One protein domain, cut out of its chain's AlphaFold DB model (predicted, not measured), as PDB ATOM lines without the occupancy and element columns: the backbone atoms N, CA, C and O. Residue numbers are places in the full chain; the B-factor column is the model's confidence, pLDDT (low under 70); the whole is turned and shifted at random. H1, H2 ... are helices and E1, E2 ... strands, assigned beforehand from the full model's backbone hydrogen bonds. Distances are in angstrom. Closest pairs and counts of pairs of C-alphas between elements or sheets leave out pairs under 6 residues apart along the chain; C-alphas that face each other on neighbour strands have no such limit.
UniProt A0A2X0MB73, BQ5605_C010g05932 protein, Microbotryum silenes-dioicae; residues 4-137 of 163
ATOM      1  N   SER A   4     -35.528  12.676   8.065       85.56
ATOM      2  CA  SER A   4     -36.793  13.383   7.848       85.56
ATOM      3  C   SER A   4     -37.062  14.486   8.883       85.56
ATOM      4  O   SER A   4     -37.432  15.579   8.450       85.56
ATOM      5  N   PRO A   5     -36.808  14.297  10.198       90.38
ATOM      6  CA  PRO A   5     -37.006  15.358  11.192       90.38
ATOM      7  C   PRO A   5     -36.107  16.581  10.966       90.38
ATOM      8  O   PRO A   5     -36.590  17.709  10.973       90.38
ATOM      9  N   PHE A   6     -34.821  16.362  10.671       94.50
ATOM     10  CA  PHE A   6     -33.868  17.432  10.350       94.50
ATOM     11  C   PHE A   6     -34.321  18.246   9.133       94.50
ATOM     12  O   PHE A   6     -34.336  19.478   9.149       94.50
ATOM     13  N   ARG A   7     -34.747  17.552   8.071       94.62
ATOM     14  CA  ARG A   7     -35.248  18.191   6.847       94.62
ATOM     15  C   ARG A   7     -36.500  19.020   7.122       94.62
ATOM     16  O   ARG A   7     -36.592  20.142   6.630       94.62
ATOM     17  N   ALA A   8     -37.442  18.475   7.892       95.31
ATOM     18  CA  ALA A   8     -38.675  19.163   8.256       95.31
ATOM     19  C   ALA A   8     -38.384  20.443   9.054       95.31
ATOM     20  O   ALA A   8     -38.858  21.508   8.664       95.31
ATOM     21  N   ALA A   9     -37.529  20.361  10.080       96.19
ATOM     22  CA  ALA A   9     -37.148  21.507  10.905       96.19
ATOM     23  C   ALA A   9     -36.486  22.626  10.083       96.19
ATOM     24  O   ALA A   9     -36.828  23.799  10.220       96.19
ATOM     25  N   LEU A  10     -35.580  22.278   9.163       97.06
ATOM     26  CA  LEU A  10     -34.950  23.264   8.282       97.06
ATOM     27  C   LEU A  10     -35.935  23.907   7.300       97.06
ATOM     28  O   LEU A  10     -35.858  25.109   7.044       97.06
ATOM     29  N   PHE A  11     -36.864  23.130   6.742       96.50
ATOM     30  CA  PHE A  11     -37.891  23.666   5.848       96.50
ATOM     31  C   PHE A  11     -38.883  24.565   6.579       96.50
ATOM     32  O   PHE A  11     -39.296  25.574   6.010       96.50
ATOM     33  N   GLU A  12     -39.219  24.252   7.827       95.81
ATOM     34  CA  GLU A  12     -40.031  25.114   8.681       95.81
ATOM     35  C   GLU A  12     -39.304  26.424   9.013       95.81
ATOM     36  O   GLU A  12     -39.877  27.499   8.816       95.81
ATOM     37  N   ARG A  13     -38.023  26.340   9.405       96.31
ATOM     38  CA  ARG A  13     -37.189  27.503   9.737       96.31
ATOM     39  C   ARG A  13     -36.964  28.414   8.533       96.31
ATOM     40  O   ARG A  13     -37.122  29.622   8.643       96.31
ATOM     41  N   ASP A  14     -36.582  27.891   7.374       95.69
ATOM     42  CA  ASP A  14     -36.111  28.749   6.277       95.69
ATOM     43  C   ASP A  14     -37.208  29.049   5.241       95.69
ATOM     44  O   ASP A  14     -37.256  30.141   4.661       95.69
ATOM     45  N   GLN A  15     -38.094  28.075   4.989       94.69
ATOM     46  CA  GLN A  15     -39.179  28.052   3.990       94.69
ATOM     47  C   GLN A  15     -38.799  28.360   2.534       94.69
ATOM     48  O   GLN A  15     -39.634  28.240   1.640       94.69
ATOM     49  N   ARG A  16     -37.573  28.793   2.259       96.94
ATOM     50  CA  ARG A  16     -37.044  29.196   0.952       96.94
ATOM     51  C   ARG A  16     -35.539  29.020   0.969       96.94
ATOM     52  O   ARG A  16     -34.942  28.993   2.037       96.94
ATOM     53  N   CYS A  17     -34.909  29.024  -0.204       97.62
ATOM     54  CA  CYS A  17     -33.449  29.019  -0.246       97.62
ATOM     55  C   CYS A  17     -32.922  30.274   0.455       97.62
ATOM     56  O   CYS A  17     -33.348  31.389   0.128       97.62
ATOM     57  N   LEU A  18     -31.977  30.096   1.380       96.94
ATOM     58  CA  LEU A  18     -31.411  31.207   2.141       96.94
ATOM     59  C   LEU A  18     -30.776  32.269   1.232       96.94
ATOM     60  O   LEU A  18     -30.975  33.464   1.458       96.94
ATOM     61  N   VAL A  19     -30.114  31.839   0.155       97.19
ATOM     62  CA  VAL A  19     -29.422  32.717  -0.801       97.19
ATOM     63  C   VAL A  19     -30.386  33.263  -1.862       97.19
ATOM     64  O   VAL A  19     -30.657  34.463  -1.892       97.19
ATOM     65  N   THR A  20     -30.966  32.394  -2.696       96.38
ATOM     66  CA  THR A  20     -31.714  32.793  -3.910       96.38
ATOM     67  C   THR A  20     -33.208  33.027  -3.688       96.38
ATOM     68  O   THR A  20     -33.890  33.517  -4.583       96.38
ATOM     69  N   ARG A  21     -33.753  32.667  -2.516       96.69
ATOM     70  CA  ARG A  21     -35.179  32.812  -2.152       96.69
ATOM     71  C   ARG A  21     -36.181  32.047  -3.025       96.69
ATOM     72  O   ARG A  21     -37.393  32.277  -2.900       96.69
ATOM     73  N   ILE A  22     -35.702  31.097  -3.828       96.25
ATOM     74  CA  ILE A  22     -36.551  30.157  -4.570       96.25
ATOM     75  C   ILE A  22     -37.485  29.382  -3.615       96.25
ATOM     76  O   ILE A  22     -37.157  29.231  -2.431       96.25
ATOM     77  N   PRO A  23     -38.664  28.946  -4.096       94.56
ATOM     78  CA  PRO A  23     -39.709  28.375  -3.249       94.56
ATOM     79  C   PRO A  23     -39.316  27.038  -2.595       94.56
ATOM     80  O   PRO A  23     -38.418  26.352  -3.089       94.56
ATOM     81  N   PRO A  24     -40.034  26.628  -1.528       89.44
ATOM     82  CA  PRO A  24     -39.707  25.429  -0.752       89.44
ATOM     83  C   PRO A  24     -39.785  24.111  -1.541       89.44
ATOM     84  O   PRO A  24     -39.174  23.120  -1.161       89.44
ATOM     85  N   THR A  25     -40.482  24.081  -2.677       92.06
ATOM     86  CA  THR A  25     -40.523  22.908  -3.564       92.06
ATOM     87  C   THR A  25     -39.209  22.659  -4.312       92.06
ATOM     88  O   THR A  25     -39.023  21.583  -4.875       92.06
ATOM     89  N   LEU A  26     -38.297  23.637  -4.328       94.25
ATOM     90  CA  LEU A  26     -37.048  23.609  -5.097       94.25
ATOM     91  C   LEU A  26     -35.789  23.678  -4.219       94.25
ATOM     92  O   LEU A  26     -34.686  23.868  -4.736       94.25
ATOM     93  N   ILE A  27     -35.940  23.523  -2.904       97.00
ATOM     94  CA  ILE A  27     -34.825  23.528  -1.957       97.00
ATOM     95  C   ILE A  27     -34.495  22.136  -1.440       97.00
ATOM     96  O   ILE A  27     -35.297  21.203  -1.482       97.00
ATOM     97  N   VAL A  28     -33.287  22.021  -0.917       97.12
ATOM     98  CA  VAL A  28     -32.787  20.857  -0.204       97.12
ATOM     99  C   VAL A  28     -32.203  21.305   1.127       97.12
ATOM    100  O   VAL A  28     -31.623  22.385   1.232       97.12
ATOM    101  N   ALA A  29     -32.388  20.472   2.142       97.00
ATOM    102  CA  ALA A  29     -31.682  20.585   3.405       97.00
ATOM    103  C   ALA A  29     -30.261  20.038   3.237       97.00
ATOM    104  O   ALA A  29     -30.084  18.951   2.681       97.00
ATOM    105  N   CYS A  30     -29.283  20.779   3.737       95.50
ATOM    106  CA  CYS A  30     -27.875  20.410   3.743       95.50
ATOM    107  C   CYS A  30     -27.294  20.623   5.140       95.50
ATOM    108  O   CYS A  30     -27.735  21.516   5.869       95.50
ATOM    109  N   HIS A  31     -26.335  19.785   5.526       97.19
ATOM    110  CA  HIS A  31     -25.587  20.008   6.760       97.19
ATOM    111  C   HIS A  31     -24.469  21.021   6.495       97.19
ATOM    112  O   HIS A  31     -23.914  21.067   5.400       97.19
ATOM    113  N   ILE A  32     -24.125  21.815   7.505       97.56
ATOM    114  CA  ILE A  32     -23.008  22.761   7.432       97.56
ATOM    115  C   ILE A  32     -21.685  21.993   7.363       97.56
ATOM    116  O   ILE A  32     -20.884  22.228   6.468       97.56
ATOM    117  N   ILE A  33     -21.493  21.040   8.276       96.56
ATOM    118  CA  ILE A  33     -20.400  20.064   8.246       96.56
ATOM    119  C   ILE A  33     -20.987  18.759   7.700       96.56
ATOM    120  O   ILE A  33     -22.065  18.363   8.147       96.56
ATOM    121  N   PRO A  34     -20.346  18.055   6.751       94.62
ATOM    122  CA  PRO A  34     -20.905  16.814   6.225       94.62
ATOM    123  C   PRO A  34     -21.245  15.830   7.350       94.62
ATOM    124  O   PRO A  34     -20.423  15.567   8.223       94.62
ATOM    125  N   VAL A  35     -22.448  15.247   7.331       93.19
ATOM    126  CA  VAL A  35     -22.894  14.293   8.370       93.19
ATOM    127  C   VAL A  35     -21.969  13.074   8.490       93.19
ATOM    128  O   VAL A  35     -21.901  12.437   9.534       93.19
ATOM    129  N   SER A  36     -21.217  12.747   7.437       92.00
ATOM    130  CA  SER A  36     -20.208  11.685   7.442       92.00
ATOM    131  C   SER A  36     -18.937  12.033   8.230       92.00
ATOM    132  O   SER A  36     -18.190  11.124   8.582       92.00
ATOM    133  N   ARG A  37     -18.682  13.314   8.529       93.69
ATOM    134  CA  ARG A  37     -17.509  13.802   9.275       93.69
ATOM    135  C   ARG A  37     -17.765  13.822  10.777       93.69
ATOM    136  O   ARG A  37     -17.708  14.864  11.425       93.69
ATOM    137  N   GLN A  38     -18.083  12.648  11.315       94.25
ATOM    138  CA  GLN A  38     -18.308  12.450  12.751       94.25
ATOM    139  C   GLN A  38     -17.088  12.861  13.584       94.25
ATOM    140  O   GLN A  38     -17.251  13.408  14.663       94.25
ATOM    141  N   ASP A  39     -15.882  12.695  13.036       93.31
ATOM    142  CA  ASP A  39     -14.632  13.175  13.627       93.31
ATOM    143  C   ASP A  39     -14.676  14.676  13.950       93.31
ATOM    144  O   ASP A  39     -14.347  15.078  15.061       93.31
ATOM    145  N   ILE A  40     -15.168  15.494  13.018       95.69
ATOM    146  CA  ILE A  40     -15.278  16.943  13.209       95.69
ATOM    147  C   ILE A  40     -16.441  17.302  14.132       95.69
ATOM    148  O   ILE A  40     -16.323  18.206  14.955       95.69
ATOM    149  N   TRP A  41     -17.577  16.613  14.014       95.12
ATOM    150  CA  TRP A  41     -18.707  16.849  14.912       95.12
ATOM    151  C   TRP A  41     -18.327  16.593  16.379       95.12
ATOM    152  O   TRP A  41     -18.600  17.437  17.237       95.12
ATOM    153  N   SER A  42     -17.581  15.517  16.648       94.25
ATOM    154  CA  SER A  42     -17.045  15.214  17.977       94.25
ATOM    155  C   SER A  42     -16.077  16.283  18.501       94.25
ATOM    156  O   SER A  42     -16.122  16.592  19.689       94.25
ATOM    157  N   GLU A  43     -15.253  16.913  17.650       95.56
ATOM    158  CA  GLU A  43     -14.397  18.046  18.062       95.56
ATOM    159  C   GLU A  43     -15.212  19.234  18.603       95.56
ATOM    160  O   GLU A  43     -14.743  19.977  19.466       95.56
ATOM    161  N   PHE A  44     -16.450  19.402  18.134       94.56
ATOM    162  CA  PHE A  44     -17.367  20.436  18.607       94.56
ATOM    163  C   PHE A  44     -18.313  19.987  19.730       94.56
ATOM    164  O   PHE A  44     -19.159  20.796  20.140       94.56
ATOM    165  N   GLY A  45     -18.174  18.747  20.212       94.62
ATOM    166  CA  GLY A  45     -19.052  18.137  21.215       94.62
ATOM    167  C   GLY A  45     -20.469  17.860  20.704       94.62
ATOM    168  O   GLY A  45     -21.411  17.913  21.490       94.62
ATOM    169  N   GLU A  46     -20.634  17.644  19.396       93.50
ATOM    170  CA  GLU A  46     -21.923  17.371  18.760       93.50
ATOM    171  C   GLU A  46     -22.022  15.892  18.375       93.50
ATOM    172  O   GLU A  46     -21.433  15.456  17.391       93.50
ATOM    173  N   ASP A  47     -22.792  15.117  19.134       90.38
ATOM    174  CA  ASP A  47     -22.990  13.687  18.854       90.38
ATOM    175  C   ASP A  47     -24.170  13.436  17.898       90.38
ATOM    176  O   ASP A  47     -24.285  12.364  17.299       90.38
ATOM    177  N   HIS A  48     -25.072  14.415  17.751       90.38
ATOM    178  CA  HIS A  48     -26.318  14.270  17.001       90.38
ATOM    179  C   HIS A  48     -26.553  15.490  16.097       90.38
ATOM    180  O   HIS A  48     -27.428  16.310  16.388       90.38
ATOM    181  N   PRO A  49     -25.855  15.591  14.949       93.31
ATOM    182  CA  PRO A  49     -25.871  16.774  14.081       93.31
ATOM    183  C   PRO A  49     -27.164  16.942  13.255       93.31
ATOM    184  O   PRO A  49     -27.132  17.317  12.088       93.31
ATOM    185  N   TYR A  50     -28.325  16.659  13.848       93.94
ATOM    186  CA  TYR A  50     -29.651  16.684  13.227       93.94
ATOM    187  C   TYR A  50     -30.528  17.843  13.718       93.94
ATOM    188  O   TYR A  50     -31.700  17.930  13.348       93.94
ATOM    189  N   GLY A  51     -29.975  18.740  14.540       94.19
ATOM    190  CA  GLY A  51     -30.630  19.991  14.913       94.19
ATOM    191  C   GLY A  51     -30.614  21.016  13.767       94.19
ATOM    192  O   GLY A  51     -29.702  20.999  12.935       94.19
ATOM    193  N   PRO A  52     -31.578  21.954  13.715       95.69
ATOM    194  CA  PRO A  52     -31.631  22.981  12.671       95.69
ATOM    195  C   PRO A  52     -30.356  23.841  12.623       95.69
ATOM    196  O   PRO A  52     -29.894  24.195  11.536       95.69
ATOM    197  N   ALA A  53     -29.715  24.100  13.764       95.19
ATOM    198  CA  ALA A  53     -28.448  24.831  13.836       95.19
ATOM    199  C   ALA A  53     -27.277  24.162  13.093       95.19
ATOM    200  O   ALA A  53     -26.294  24.825  12.755       95.19
ATOM    201  N   CYS A  54     -27.377  22.859  12.812       96.81
ATOM    202  CA  CYS A  54     -26.368  22.085  12.088       96.81
ATOM    203  C   CYS A  54     -26.508  22.195  10.564       96.81
ATOM    204  O   CYS A  54     -25.696  21.617   9.839       96.81
ATOM    205  N   GLY A  55     -27.521  22.903  10.056       96.69
ATOM    206  CA  GLY A  55     -27.851  22.884   8.637       96.69
ATOM    207  C   GLY A  55     -28.495  24.144   8.071       96.69
ATOM    208  O   GLY A  55     -28.804  25.122   8.758       96.69
ATOM    209  N   LEU A  56     -28.682  24.103   6.756       96.81
ATOM    210  CA  LEU A  56     -29.161  25.196   5.916       96.81
ATOM    211  C   LEU A  56     -30.093  24.653   4.832       96.81
ATOM    212  O   LEU A  56     -29.998  23.486   4.438       96.81
ATOM    213  N   THR A  57     -30.935  25.521   4.273       97.94
ATOM    214  CA  THR A  57     -31.663  25.225   3.033       97.94
ATOM    215  C   THR A  57     -31.096  25.974   1.829       97.94
ATOM    216  O   THR A  57     -30.973  27.205   1.797       97.94
ATOM    217  N   LEU A  58     -30.784  25.216   0.782       98.12
ATOM    218  CA  LEU A  58     -30.173  25.708  -0.451       98.12
ATOM    219  C   LEU A  58     -30.948  25.208  -1.674       98.12
ATOM    220  O   LEU A  58     -31.716  24.252  -1.584       98.12
ATOM    221  N   SER A  59     -30.763  25.842  -2.835       96.94
ATOM    222  CA  SER A  59     -31.132  25.200  -4.103       96.94
ATOM    223  C   SER A  59     -30.228  23.987  -4.349       96.94
ATOM    224  O   SER A  59     -29.157  23.885  -3.754       96.94
ATOM    225  N   ARG A  60     -30.620  23.071  -5.244       95.81
ATOM    226  CA  ARG A  60     -29.780  21.906  -5.583       95.81
ATOM    227  C   ARG A  60     -28.391  22.307  -6.090       95.81
ATOM    228  O   ARG A  60     -27.409  21.718  -5.655       95.81
ATOM    229  N   ASP A  61     -28.314  23.330  -6.935       95.81
ATOM    230  CA  ASP A  61     -27.037  23.823  -7.463       95.81
ATOM    231  C   ASP A  61     -26.168  24.429  -6.358       95.81
ATOM    232  O   ASP A  61     -24.982  24.127  -6.261       95.81
ATOM    233  N   LEU A  62     -26.763  25.236  -5.472       97.25
ATOM    234  CA  LEU A  62     -26.034  25.822  -4.348       97.25
ATOM    235  C   LEU A  62     -25.600  24.766  -3.330       97.25
ATOM    236  O   LEU A  62     -24.535  24.912  -2.747       97.25
ATOM    237  N   HIS A  63     -26.380  23.703  -3.138       97.31
ATOM    238  CA  HIS A  63     -25.983  22.565  -2.314       97.31
ATOM    239  C   HIS A  63     -24.783  21.824  -2.917       97.31
ATOM    240  O   HIS A  63     -23.827  21.543  -2.207       97.31
ATOM    241  N   ALA A  64     -24.772  21.593  -4.235       95.69
ATOM    242  CA  ALA A  64     -23.608  21.005  -4.898       95.69
ATOM    243  C   ALA A  64     -22.354  21.890  -4.756       95.69
ATOM    244  O   ALA A  64     -21.263  21.379  -4.517       95.69
ATOM    245  N   MET A  65     -22.505  23.215  -4.854       95.75
ATOM    246  CA  MET A  65     -21.412  24.169  -4.620       95.75
ATOM    247  C   MET A  65     -20.963  24.211  -3.154       95.75
ATOM    248  O   MET A  65     -19.779  24.401  -2.885       95.75
ATOM    249  N   TRP A  66     -21.897  24.047  -2.215       97.06
ATOM    250  CA  TRP A  66     -21.618  23.957  -0.784       97.06
ATOM    251  C   TRP A  66     -20.722  22.756  -0.482       97.06
ATOM    252  O   TRP A  66     -19.640  22.937   0.069       97.06
ATOM    253  N   ASP A  67     -21.101  21.562  -0.943       95.12
ATOM    254  CA  ASP A  67     -20.344  20.320  -0.721       95.12
ATOM    255  C   ASP A  67     -18.938  20.348  -1.350       95.12
ATOM    256  O   ASP A  67     -18.023  19.674  -0.881       95.12
ATOM    257  N   GLN A  68     -18.751  21.147  -2.405       94.56
ATOM    258  CA  GLN A  68     -17.463  21.360  -3.079       94.56
ATOM    259  C   GLN A  68     -16.656  22.525  -2.483       94.56
ATOM    260  O   GLN A  68     -15.627  22.916  -3.034       94.56
ATOM    261  N   TYR A  69     -17.123  23.113  -1.378       95.44
ATOM    262  CA  TYR A  69     -16.526  24.274  -0.719       95.44
ATOM    263  C   TYR A  69     -16.395  25.526  -1.608       95.44
ATOM    264  O   TYR A  69     -15.602  26.419  -1.312       95.44
ATOM    265  N   MET A  70     -17.193  25.637  -2.673       95.44
ATOM    266  CA  MET A  70     -17.219  26.783  -3.601       95.44
ATOM    267  C   MET A  70     -18.092  27.942  -3.095       95.44
ATOM    268  O   MET A  70     -18.058  29.049  -3.644       95.44
ATOM    269  N   LEU A  71     -18.890  27.681  -2.058       95.88
ATOM    270  CA  LEU A  71     -19.821  28.595  -1.406       95.88
ATOM    271  C   LEU A  71     -19.655  28.479   0.111       95.88
ATOM    272  O   LEU A  71     -19.672  27.373   0.647       95.88
ATOM    273  N   GLY A  72     -19.562  29.614   0.799       96.44
ATOM    274  CA  GLY A  72     -19.554  29.689   2.256       96.44
ATOM    275  C   GLY A  72     -20.411  30.838   2.779       96.44
ATOM    276  O   GLY A  72     -20.695  31.802   2.064       96.44
ATOM    277  N   LEU A  73     -20.814  30.735   4.044       96.25
ATOM    278  CA  LEU A  73     -21.405  31.831   4.806       96.25
ATOM    279  C   LEU A  73     -20.429  32.241   5.905       96.25
ATOM    280  O   LEU A  73     -19.947  31.383   6.641       96.25
ATOM    281  N   TYR A  74     -20.157  33.536   6.028       94.88
ATOM    282  CA  TYR A  74     -19.333  34.069   7.108       94.88
ATOM    283  C   TYR A  74     -20.216  34.810   8.125       94.88
ATOM    284  O   TYR A  74     -20.976  35.691   7.714       94.88
ATOM    285  N   PRO A  75     -20.167  34.469   9.425       92.12
ATOM    286  CA  PRO A  75     -20.928  35.176  10.454       92.12
ATOM    287  C   PRO A  75     -20.425  36.614  10.618       92.12
ATOM    288  O   PRO A  75     -19.224  36.849  10.727       92.12
ATOM    289  N   LEU A  76     -21.341  37.583  10.615       87.75
ATOM    290  CA  LEU A  76     -21.011  38.998  10.765       87.75
ATOM    291  C   LEU A  76     -21.165  39.455  12.217       87.75
ATOM    292  O   LEU A  76     -22.218  39.290  12.819       87.75
ATOM    293  N   GLY A  77     -20.141  40.143  12.726       70.69
ATOM    294  CA  GLY A  77     -20.153  40.749  14.058       70.69
ATOM    295  C   GLY A  77     -19.728  39.802  15.183       70.69
ATOM    296  O   GLY A  77     -19.446  38.627  14.978       70.69
ATOM    297  N   ILE A  78     -19.636  40.366  16.391       58.88
ATOM    298  CA  ILE A  78     -19.347  39.628  17.636       58.88
ATOM    299  C   ILE A  78     -20.654  39.071  18.234       58.88
ATOM    300  O   ILE A  78     -20.648  38.084  18.963       58.88
ATOM    301  N   SER A  79     -21.788  39.703  17.913       52.34
ATOM    302  CA  SER A  79     -23.125  39.275  18.311       52.34
ATOM    303  C   SER A  79     -23.616  38.131  17.427       52.34
ATOM    304  O   SER A  79     -23.602  38.247  16.206       52.34
ATOM    305  N   LEU A  80     -24.120  37.059  18.041       64.19
ATOM    306  CA  LEU A  80     -24.790  35.922  17.392       64.19
ATOM    307  C   LEU A  80     -26.181  36.301  16.836       64.19
ATOM    308  O   LEU A  80     -27.129  35.534  16.930       64.19
ATOM    309  N   ASP A  81     -26.321  37.492  16.258       73.25
ATOM    310  CA  ASP A  81     -27.598  38.073  15.822       73.25
ATOM    311  C   ASP A  81     -28.183  37.412  14.560       73.25
ATOM    312  O   ASP A  81     -29.187  37.872  14.019       73.25
ATOM    313  N   GLY A  82     -27.571  36.329  14.075       81.56
ATOM    314  CA  GLY A  82     -28.028  35.595  12.903       81.56
ATOM    315  C   GLY A  82     -27.751  36.298  11.578       81.56
ATOM    316  O   GLY A  82     -28.434  35.994  10.597       81.56
ATOM    317  N   ARG A  83     -26.790  37.233  11.527       92.38
ATOM    318  CA  ARG A  83     -26.339  37.832  10.268       92.38
ATOM    319  C   ARG A  83     -25.156  37.095   9.667       92.38
ATOM    320  O   ARG A  83     -24.136  36.864  10.313       92.38
ATOM    321  N   PHE A  84     -25.269  36.790   8.379       94.38
ATOM    322  CA  PHE A  84     -24.234  36.080   7.633       94.38
ATOM    323  C   PHE A  84     -24.003  36.733   6.276       94.38
ATOM    324  O   PHE A  84     -24.963  37.116   5.614       94.38
ATOM    325  N   VAL A  85     -22.757  36.825   5.821       96.06
ATOM    326  CA  VAL A  85     -22.442  37.239   4.448       96.06
ATOM    327  C   VAL A  85     -22.185  36.020   3.569       96.06
ATOM    328  O   VAL A  85     -21.488  35.083   3.961       96.06
ATOM    329  N   VAL A  86     -22.771  36.024   2.376       97.62
ATOM    330  CA  VAL A  86     -22.598  34.978   1.367       97.62
ATOM    331  C   VAL A  86     -21.303  35.215   0.599       97.62
ATOM    332  O   VAL A  86     -21.167  36.236  -0.071       97.62
ATOM    333  N   HIS A  87     -20.385  34.249   0.604       96.75
ATOM    334  CA  HIS A  87     -19.178  34.284  -0.220       96.75
ATOM    335  C   HIS A  87     -19.138  33.111  -1.196       96.75
ATOM    336  O   HIS A  87     -19.122  31.943  -0.815       96.75
ATOM    337  N   PHE A  88     -19.065  33.446  -2.479       95.00
ATOM    338  CA  PHE A  88     -18.688  32.512  -3.535       95.00
ATOM    339  C   PHE A  88     -17.181  32.566  -3.739       95.00
ATOM    340  O   PHE A  88     -16.658  33.613  -4.119       95.00
ATOM    341  N   PHE A  89     -16.514  31.439  -3.533       91.44
ATOM    342  CA  PHE A  89     -15.090  31.261  -3.809       91.44
ATOM    343  C   PHE A  89     -14.849  30.926  -5.284       91.44
ATOM    344  O   PHE A  89     -13.853  31.348  -5.863       91.44
ATOM    345  N   GLN A  90     -15.815  30.257  -5.916       86.88
ATOM    346  CA  GLN A  90     -15.806  29.973  -7.346       86.88
ATOM    347  C   GLN A  90     -17.240  30.035  -7.906       86.88
ATOM    348  O   GLN A  90     -17.945  29.026  -7.946       86.88
ATOM    349  N   PRO A  91     -17.742  31.215  -8.317       78.81
ATOM    350  CA  PRO A  91     -19.067  31.310  -8.922       78.81
ATOM    351  C   PRO A  91     -19.063  30.691 -10.328       78.81
ATOM    352  O   PRO A  91     -18.309  31.120 -11.198       78.81
ATOM    353  N   VAL A  92     -19.936  29.709 -10.574       84.25
ATOM    354  CA  VAL A  92     -19.989  28.979 -11.861       84.25
ATOM    355  C   VAL A  92     -20.712  29.736 -12.981       84.25
ATOM    356  O   VAL A  92     -20.612  29.359 -14.144       84.25
ATOM    357  N   ASN A  93     -21.454  30.802 -12.657       85.56
ATOM    358  CA  ASN A  93     -22.127  31.666 -13.629       85.56
ATOM    359  C   ASN A  93     -22.409  33.071 -13.051       85.56
ATOM    360  O   ASN A  93     -22.269  33.319 -11.850       85.56
ATOM    361  N   ALA A  94     -22.830  33.999 -13.919       89.56
ATOM    362  CA  ALA A  94     -23.150  35.378 -13.540       89.56
ATOM    363  C   ALA A  94     -24.338  35.484 -12.567       89.56
ATOM    364  O   ALA A  94     -24.360  36.385 -11.730       89.56
ATOM    365  N   HIS A  95     -25.299  34.555 -12.645       90.81
ATOM    366  CA  HIS A  95     -26.449  34.523 -11.743       90.81
ATOM    367  C   HIS A  95     -26.026  34.254 -10.295       90.81
ATOM    368  O   HIS A  95     -26.449  34.974  -9.404       90.81
ATOM    369  N   PHE A  96     -25.152  33.279 -10.037       90.75
ATOM    370  CA  PHE A  96     -24.666  33.025  -8.680       90.75
ATOM    371  C   PHE A  96     -23.702  34.100  -8.189       90.75
ATOM    372  O   PHE A  96     -23.751  34.489  -7.023       90.75
ATOM    373  N   ARG A  97     -22.880  34.652  -9.091       90.31
ATOM    374  CA  ARG A  97     -21.973  35.758  -8.763       90.31
ATOM    375  C   ARG A  97     -22.709  36.977  -8.200       90.31
ATOM    376  O   ARG A  97     -22.147  37.649  -7.342       90.31
ATOM    377  N   SER A  98     -23.941  37.254  -8.636       94.62
ATOM    378  CA  SER A  98     -24.708  38.411  -8.148       94.62
ATOM    379  C   SER A  98     -25.131  38.301  -6.678       94.62
ATOM    380  O   SER A  98     -25.459  39.317  -6.071       94.62
ATOM    381  N   PHE A  99     -25.093  37.100  -6.089       96.31
ATOM    382  CA  PHE A  99     -25.359  36.892  -4.664       96.31
ATOM    383  C   PHE A  99     -24.093  36.946  -3.798       96.31
ATOM    384  O   PHE A  99     -24.198  36.866  -2.575       96.31
ATOM    385  N   HIS A 100     -22.899  37.064  -4.387       95.81
ATOM    386  CA  HIS A 100     -21.676  37.259  -3.612       95.81
ATOM    387  C   HIS A 100     -21.749  38.593  -2.852       95.81
ATOM    388  O   HIS A 100     -22.081  39.625  -3.430       95.81
ATOM    389  N   GLY A 101     -21.438  38.571  -1.557       95.19
ATOM    390  CA  GLY A 101     -21.552  39.721  -0.662       95.19
ATOM    391  C   GLY A 101     -22.970  39.973  -0.139       95.19
ATOM    392  O   GLY A 101     -23.170  40.917   0.623       95.19
ATOM    393  N   LEU A 102     -23.961  39.149  -0.506       96.88
ATOM    394  CA  LEU A 102     -25.312  39.260   0.046       96.88
ATOM    395  C   LEU A 102     -25.280  39.048   1.563       96.88
ATOM    396  O   LEU A 102     -24.797  38.021   2.037       96.88
ATOM    397  N   VAL A 103     -25.884  39.973   2.309       95.88
ATOM    398  CA  VAL A 103     -26.123  39.817   3.746       95.88
ATOM    399  C   VAL A 103     -27.458  39.104   3.974       95.88
ATOM    400  O   VAL A 103     -28.523  39.535   3.521       95.88
ATOM    401  N   LEU A 104     -27.393  37.975   4.667       95.06
ATOM    402  CA  LEU A 104     -28.533  37.247   5.194       95.06
ATOM    403  C   LEU A 104     -28.872  37.828   6.563       95.06
ATOM    404  O   LEU A 104     -28.156  37.588   7.525       95.06
ATOM    405  N   GLU A 105     -29.955  38.596   6.633       93.81
ATOM    406  CA  GLU A 105     -30.475  39.148   7.888       93.81
ATOM    407  C   GLU A 105     -31.160  38.079   8.751       93.81
ATOM    408  O   GLU A 105     -31.698  37.105   8.218       93.81
ATOM    409  N   ARG A 106     -31.270  38.312  10.067       92.19
ATOM    410  CA  ARG A 106     -31.982  37.431  11.020       92.19
ATOM    411  C   ARG A 106     -33.387  37.036  10.566       92.19
ATOM    412  O   ARG A 106     -33.830  35.911  10.798       92.19
ATOM    413  N   SER A 107     -34.081  37.951   9.888       92.62
ATOM    414  CA  SER A 107     -35.434  37.765   9.343       92.62
ATOM    415  C   SER A 107     -35.508  36.753   8.188       92.62
ATOM    416  O   SER A 107     -36.601  36.369   7.765       92.62
ATOM    417  N   ARG A 108     -34.361  36.290   7.667       93.62
ATOM    418  CA  ARG A 108     -34.283  35.159   6.730       93.62
ATOM    419  C   ARG A 108     -34.725  33.854   7.394       93.62
ATOM    420  O   ARG A 108     -35.262  33.011   6.679       93.62
ATOM    421  N   PHE A 109     -34.550  33.738   8.712       94.56
ATOM    422  CA  PHE A 109     -34.858  32.561   9.522       94.56
ATOM    423  C   PHE A 109     -36.182  32.766  10.275       94.56
ATOM    424  O   PHE A 109     -36.303  33.623  11.150       94.56
ATOM    425  N   ARG A 110     -37.198  31.976   9.932       94.12
ATOM    426  CA  ARG A 110     -38.560  31.996  10.487       94.12
ATOM    427  C   ARG A 110     -38.659  31.140  11.749       94.12
ATOM    428  O   ARG A 110     -39.443  30.206  11.827       94.12
ATOM    429  N   THR A 111     -37.850  31.482  12.736       92.62
ATOM    430  CA  THR A 111     -37.893  30.900  14.081       92.62
ATOM    431  C   THR A 111     -37.793  32.022  15.102       92.62
ATOM    432  O   THR A 111     -37.147  33.042  14.839       92.62
ATOM    433  N   THR A 112     -38.434  31.848  16.252       91.56
ATOM    434  CA  THR A 112     -38.258  32.708  17.433       91.56
ATOM    435  C   THR A 112     -37.175  32.183  18.371       91.56
ATOM    436  O   THR A 112     -36.797  32.891  19.296       91.56
ATOM    437  N   ASN A 113     -36.695  30.957  18.153       92.12
ATOM    438  CA  ASN A 113     -35.624  30.348  18.924       92.12
ATOM    439  C   ASN A 113     -34.279  30.604  18.232       92.12
ATOM    440  O   ASN A 113     -34.018  30.063  17.159       92.12
ATOM    441  N   ASP A 114     -33.427  31.434  18.831       90.44
ATOM    442  CA  ASP A 114     -32.109  31.740  18.263       90.44
ATOM    443  C   ASP A 114     -31.155  30.536  18.295       90.44
ATOM    444  O   ASP A 114     -30.249  30.467  17.465       90.44
ATOM    445  N   ASP A 115     -31.413  29.535  19.143       90.94
ATOM    446  CA  ASP A 115     -30.652  28.278  19.153       90.94
ATOM    447  C   ASP A 115     -30.892  27.436  17.888       90.94
ATOM    448  O   ASP A 115     -30.123  26.523  17.600       90.94
ATOM    449  N   ASP A 116     -31.929  27.745  17.099       93.69
ATOM    450  CA  ASP A 116     -32.167  27.092  15.809       93.69
ATOM    451  C   ASP A 116     -31.350  27.715  14.669       93.69
ATOM    452  O   ASP A 116     -31.355  27.191  13.546       93.69
ATOM    453  N   LEU A 117     -30.695  28.858  14.896       94.69
ATOM    454  CA  LEU A 117     -29.888  29.521  13.876       94.69
ATOM    455  C   LEU A 117     -28.628  28.710  13.558       94.69
ATOM    456  O   LEU A 117     -28.101  28.014  14.423       94.69
ATOM    457  N   PRO A 118     -28.093  28.817  12.329       94.75
ATOM    458  CA  PRO A 118     -26.819  28.198  11.982       94.75
ATOM    459  C   PRO A 118     -25.719  28.587  12.973       94.75
ATOM    460  O   PRO A 118     -25.382  29.769  13.100       94.75
ATOM    461  N   TYR A 119     -25.128  27.605  13.658       92.38
ATOM    462  CA  TYR A 119     -24.090  27.918  14.634       92.38
ATOM    463  C   TYR A 119     -22.838  28.467  13.948       92.38
ATOM    464  O   TYR A 119     -22.251  27.839  13.060       92.38
ATOM    465  N   ALA A 120     -22.377  29.623  14.430       91.88
ATOM    466  CA  ALA A 120     -21.219  30.319  13.881       91.88
ATOM    467  C   ALA A 120     -19.957  29.441  13.853       91.88
ATOM    468  O   ALA A 120     -19.214  29.484  12.877       91.88
ATOM    469  N   LYS A 121     -19.738  28.591  14.869       92.19
ATOM    470  CA  LYS A 121     -18.585  27.672  14.922       92.19
ATOM    471  C   LYS A 121     -18.553  26.689  13.743       92.19
ATOM    472  O   LYS A 121     -17.496  26.489  13.149       92.19
ATOM    473  N   TYR A 122     -19.707  26.148  13.343       95.44
ATOM    474  CA  TYR A 122     -19.806  25.225  12.208       95.44
ATOM    475  C   TYR A 122     -19.596  25.962  10.885       95.44
ATOM    476  O   TYR A 122     -18.878  25.483  10.008       95.44
ATOM    477  N   LEU A 123     -20.174  27.161  10.758       95.75
ATOM    478  CA  LEU A 123     -19.988  28.001   9.577       95.75
ATOM    479  C   LEU A 123     -18.532  28.430   9.402       95.75
ATOM    480  O   LEU A 123     -18.022  28.380   8.290       95.75
ATOM    481  N   LEU A 124     -17.842  28.803  10.482       95.19
ATOM    482  CA  LEU A 124     -16.421  29.154  10.448       95.19
ATOM    483  C   LEU A 124     -15.549  27.956  10.069       95.19
ATOM    484  O   LEU A 124     -14.620  28.118   9.277       95.19
ATOM    485  N   TRP A 125     -15.867  26.755  10.563       95.75
ATOM    486  CA  TRP A 125     -15.198  25.538  10.106       95.75
ATOM    487  C   TRP A 125     -15.383  25.346   8.596       95.75
ATOM    488  O   TRP A 125     -14.392  25.224   7.877       95.75
ATOM    489  N   HIS A 126     -16.620  25.408   8.093       97.12
ATOM    490  CA  HIS A 126     -16.909  25.245   6.661       97.12
ATOM    491  C   HIS A 126     -16.196  26.311   5.828       97.12
ATOM    492  O   HIS A 126     -15.519  26.010   4.849       97.12
ATOM    493  N   TYR A 127     -16.265  27.563   6.275       96.44
ATOM    494  CA  TYR A 127     -15.598  28.691   5.644       96.44
ATOM    495  C   TYR A 127     -14.081  28.496   5.581       96.44
ATOM    496  O   TYR A 127     -13.464  28.800   4.561       96.44
ATOM    497  N   SER A 128     -13.467  27.939   6.631       95.31
ATOM    498  CA  SER A 128     -12.041  27.606   6.602       95.31
ATOM    499  C   SER A 128     -11.724  26.550   5.535       95.31
ATOM    500  O   SER A 128     -10.719  26.690   4.841       95.31
ATOM    501  N   GLN A 129     -12.601  25.562   5.307       95.38
ATOM    502  CA  GLN A 129     -12.440  24.597   4.212       95.38
ATOM    503  C   GLN A 129     -12.558  25.267   2.839       95.38
ATOM    504  O   GLN A 129     -11.747  24.982   1.955       95.38
ATOM    505  N   CYS A 130     -13.496  26.205   2.668       95.25
ATOM    506  CA  CYS A 130     -13.598  27.016   1.452       95.25
ATOM    507  C   CYS A 130     -12.304  27.779   1.173       95.25
ATOM    508  O   CYS A 130     -11.740  27.664   0.084       95.25
ATOM    509  N   VAL A 131     -11.794  28.495   2.177       92.50
ATOM    510  CA  VAL A 131     -10.544  29.256   2.086       92.50
ATOM    511  C   VAL A 131      -9.374  28.333   1.752       92.50
ATOM    512  O   VAL A 131      -8.653  28.591   0.796       92.50
ATOM    513  N   MET A 132      -9.193  27.230   2.480       90.56
ATOM    514  CA  MET A 132      -8.062  26.319   2.278       90.56
ATOM    515  C   MET A 132      -8.104  25.601   0.926       90.56
ATOM    516  O   MET A 132      -7.055  25.392   0.318       90.56
ATOM    517  N   THR A 133      -9.294  25.252   0.437       87.62
ATOM    518  CA  THR A 133      -9.472  24.648  -0.892       87.62
ATOM    519  C   THR A 133      -9.047  25.614  -1.999       87.62
ATOM    520  O   THR A 133      -8.401  25.193  -2.955       87.62
ATOM    521  N   HIS A 134      -9.329  26.913  -1.845       82.81
ATOM    522  CA  HIS A 134      -9.094  27.916  -2.890       82.81
ATOM    523  C   HIS A 134      -7.784  28.708  -2.723       82.81
ATOM    524  O   HIS A 134      -7.286  29.249  -3.701       82.81
ATOM    525  N   LEU A 135      -7.167  28.733  -1.535       75.25
ATOM    526  CA  LEU A 135      -5.814  29.276  -1.323       75.25
ATOM    527  C   LEU A 135      -4.714  28.351  -1.859       75.25
ATOM    528  O   LEU A 135      -3.614  28.809  -2.155       75.25
ATOM    529  N   ARG A 136      -4.989  27.047  -1.996       60.00
ATOM    530  CA  ARG A 136      -4.040  26.075  -2.568       60.00
ATOM    531  C   ARG A 136      -3.866  26.217  -4.093       60.00
ATOM    532  O   ARG A 136      -3.078  25.475  -4.671       60.00
ATOM    533  N   GLY A 137      -4.542  27.182  -4.729       48.94
ATOM    534  CA  GLY A 137      -4.355  27.592  -6.123       48.94
ATOM    535  C   GLY A 137      -4.084  29.102  -6.233       48.94
ATOM    536  O   GLY A 137      -4.858  29.921  -5.764       48.94
TER     537      GLY A 137
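This is residues 4 to 137 of the 163 residues of the protein "BQ5605_C010g05932 protein" of Microbotryum silenes-dioicae (UniProt A0A2X0MB73). Two small antiparallel strand pairs make the body of this rounded domain, each with a helix packed on it: H1 on E1 and E2, and H5, the longest helix, on E3 of the hairpin E3 and E4. H3 lies between the two pairs along the chain, the short helices H2 and H4 lie far out, and long unnamed stretches fill much of the rest. The printed part has 134 residues, with five named helices and four named strands in the order H1 E1 H2 E2 H3 E3 E4 H4 H5. The class is mixed, helices and strands, although under half of the residues, 65, are in named elements. The whole is compact, with a radius of gyration of the C-alphas of 13.9 A and spans of 35 by 33 by 30 A.

H1, residues 4 to 14, begins with C-alpha 4 at (-36.793, 13.383, 7.848) and is 15.5 A long from first to last C-alpha. E1 is residues 27 to 31, 13.2 A; H2 is residues 38 to 43, 8.6 A; E2 is residues 55 to 59, 13.4 A. H3, residues 60 to 67, is 10.7 A long. E3 is residues 71 to 75, 13.6 A, with C-alpha 71 at (-19.821, 28.595, -1.406), and E4 is residues 84 to 88, 13.0 A. H4 is residues 94 to 97, 4.9 A. H5, residues 120 to 135, is 21.7 A long and ends with C-alpha 135 at (-5.814, 29.276, -1.323).

The closest C-alphas of H1 and E1 are those of Arg 7 and Ala 29, 5.5 A apart; those of H1 and E2 are Leu 10 and Thr 57, 6.5 A. E1 and E2 are antiparallel neighbours at 146 degrees, with N 28 and O 58 within hydrogen-bond range at 2.8 A. H3 comes closest to E1 with the C-alphas of Arg 60 and Val 28, 6.3 A, and to E3 with those of Met 65 and Leu 71, 5.7 A. The hairpin E3 and E4 is antiparallel at 155 degrees, with N 85 and O 74 at 2.8 A. Residues 84 to 85 of E4 also pair, antiparallel, with residues 103 to 104. E3 and H5 have 15 pairs of C-alphas within 8 A, the closest Gly 72 and Tyr 127, 5.3 A. H3 and H5 are near each other, while H1 and H5 are apart. H2 touches no helix, and H4 comes closest to E4 with the C-alphas of Arg 97 and Phe 88, 7.0 A. Every O i to N i+4 pair is within hydrogen-bond range in H1, H2, H3 and H5; H4 is too short for such a pair.

The two C-alphas farthest apart, those of Thr 112 and Gly 137, are 41.6 A apart. The printed part has no cut. The links H1 to E1, H2 to E2 and H4 to H5 are long, the last with 22 residues. The mean pLDDT of the printed part is 92.1; residues 78 to 80 and 136 to 137 are under 70.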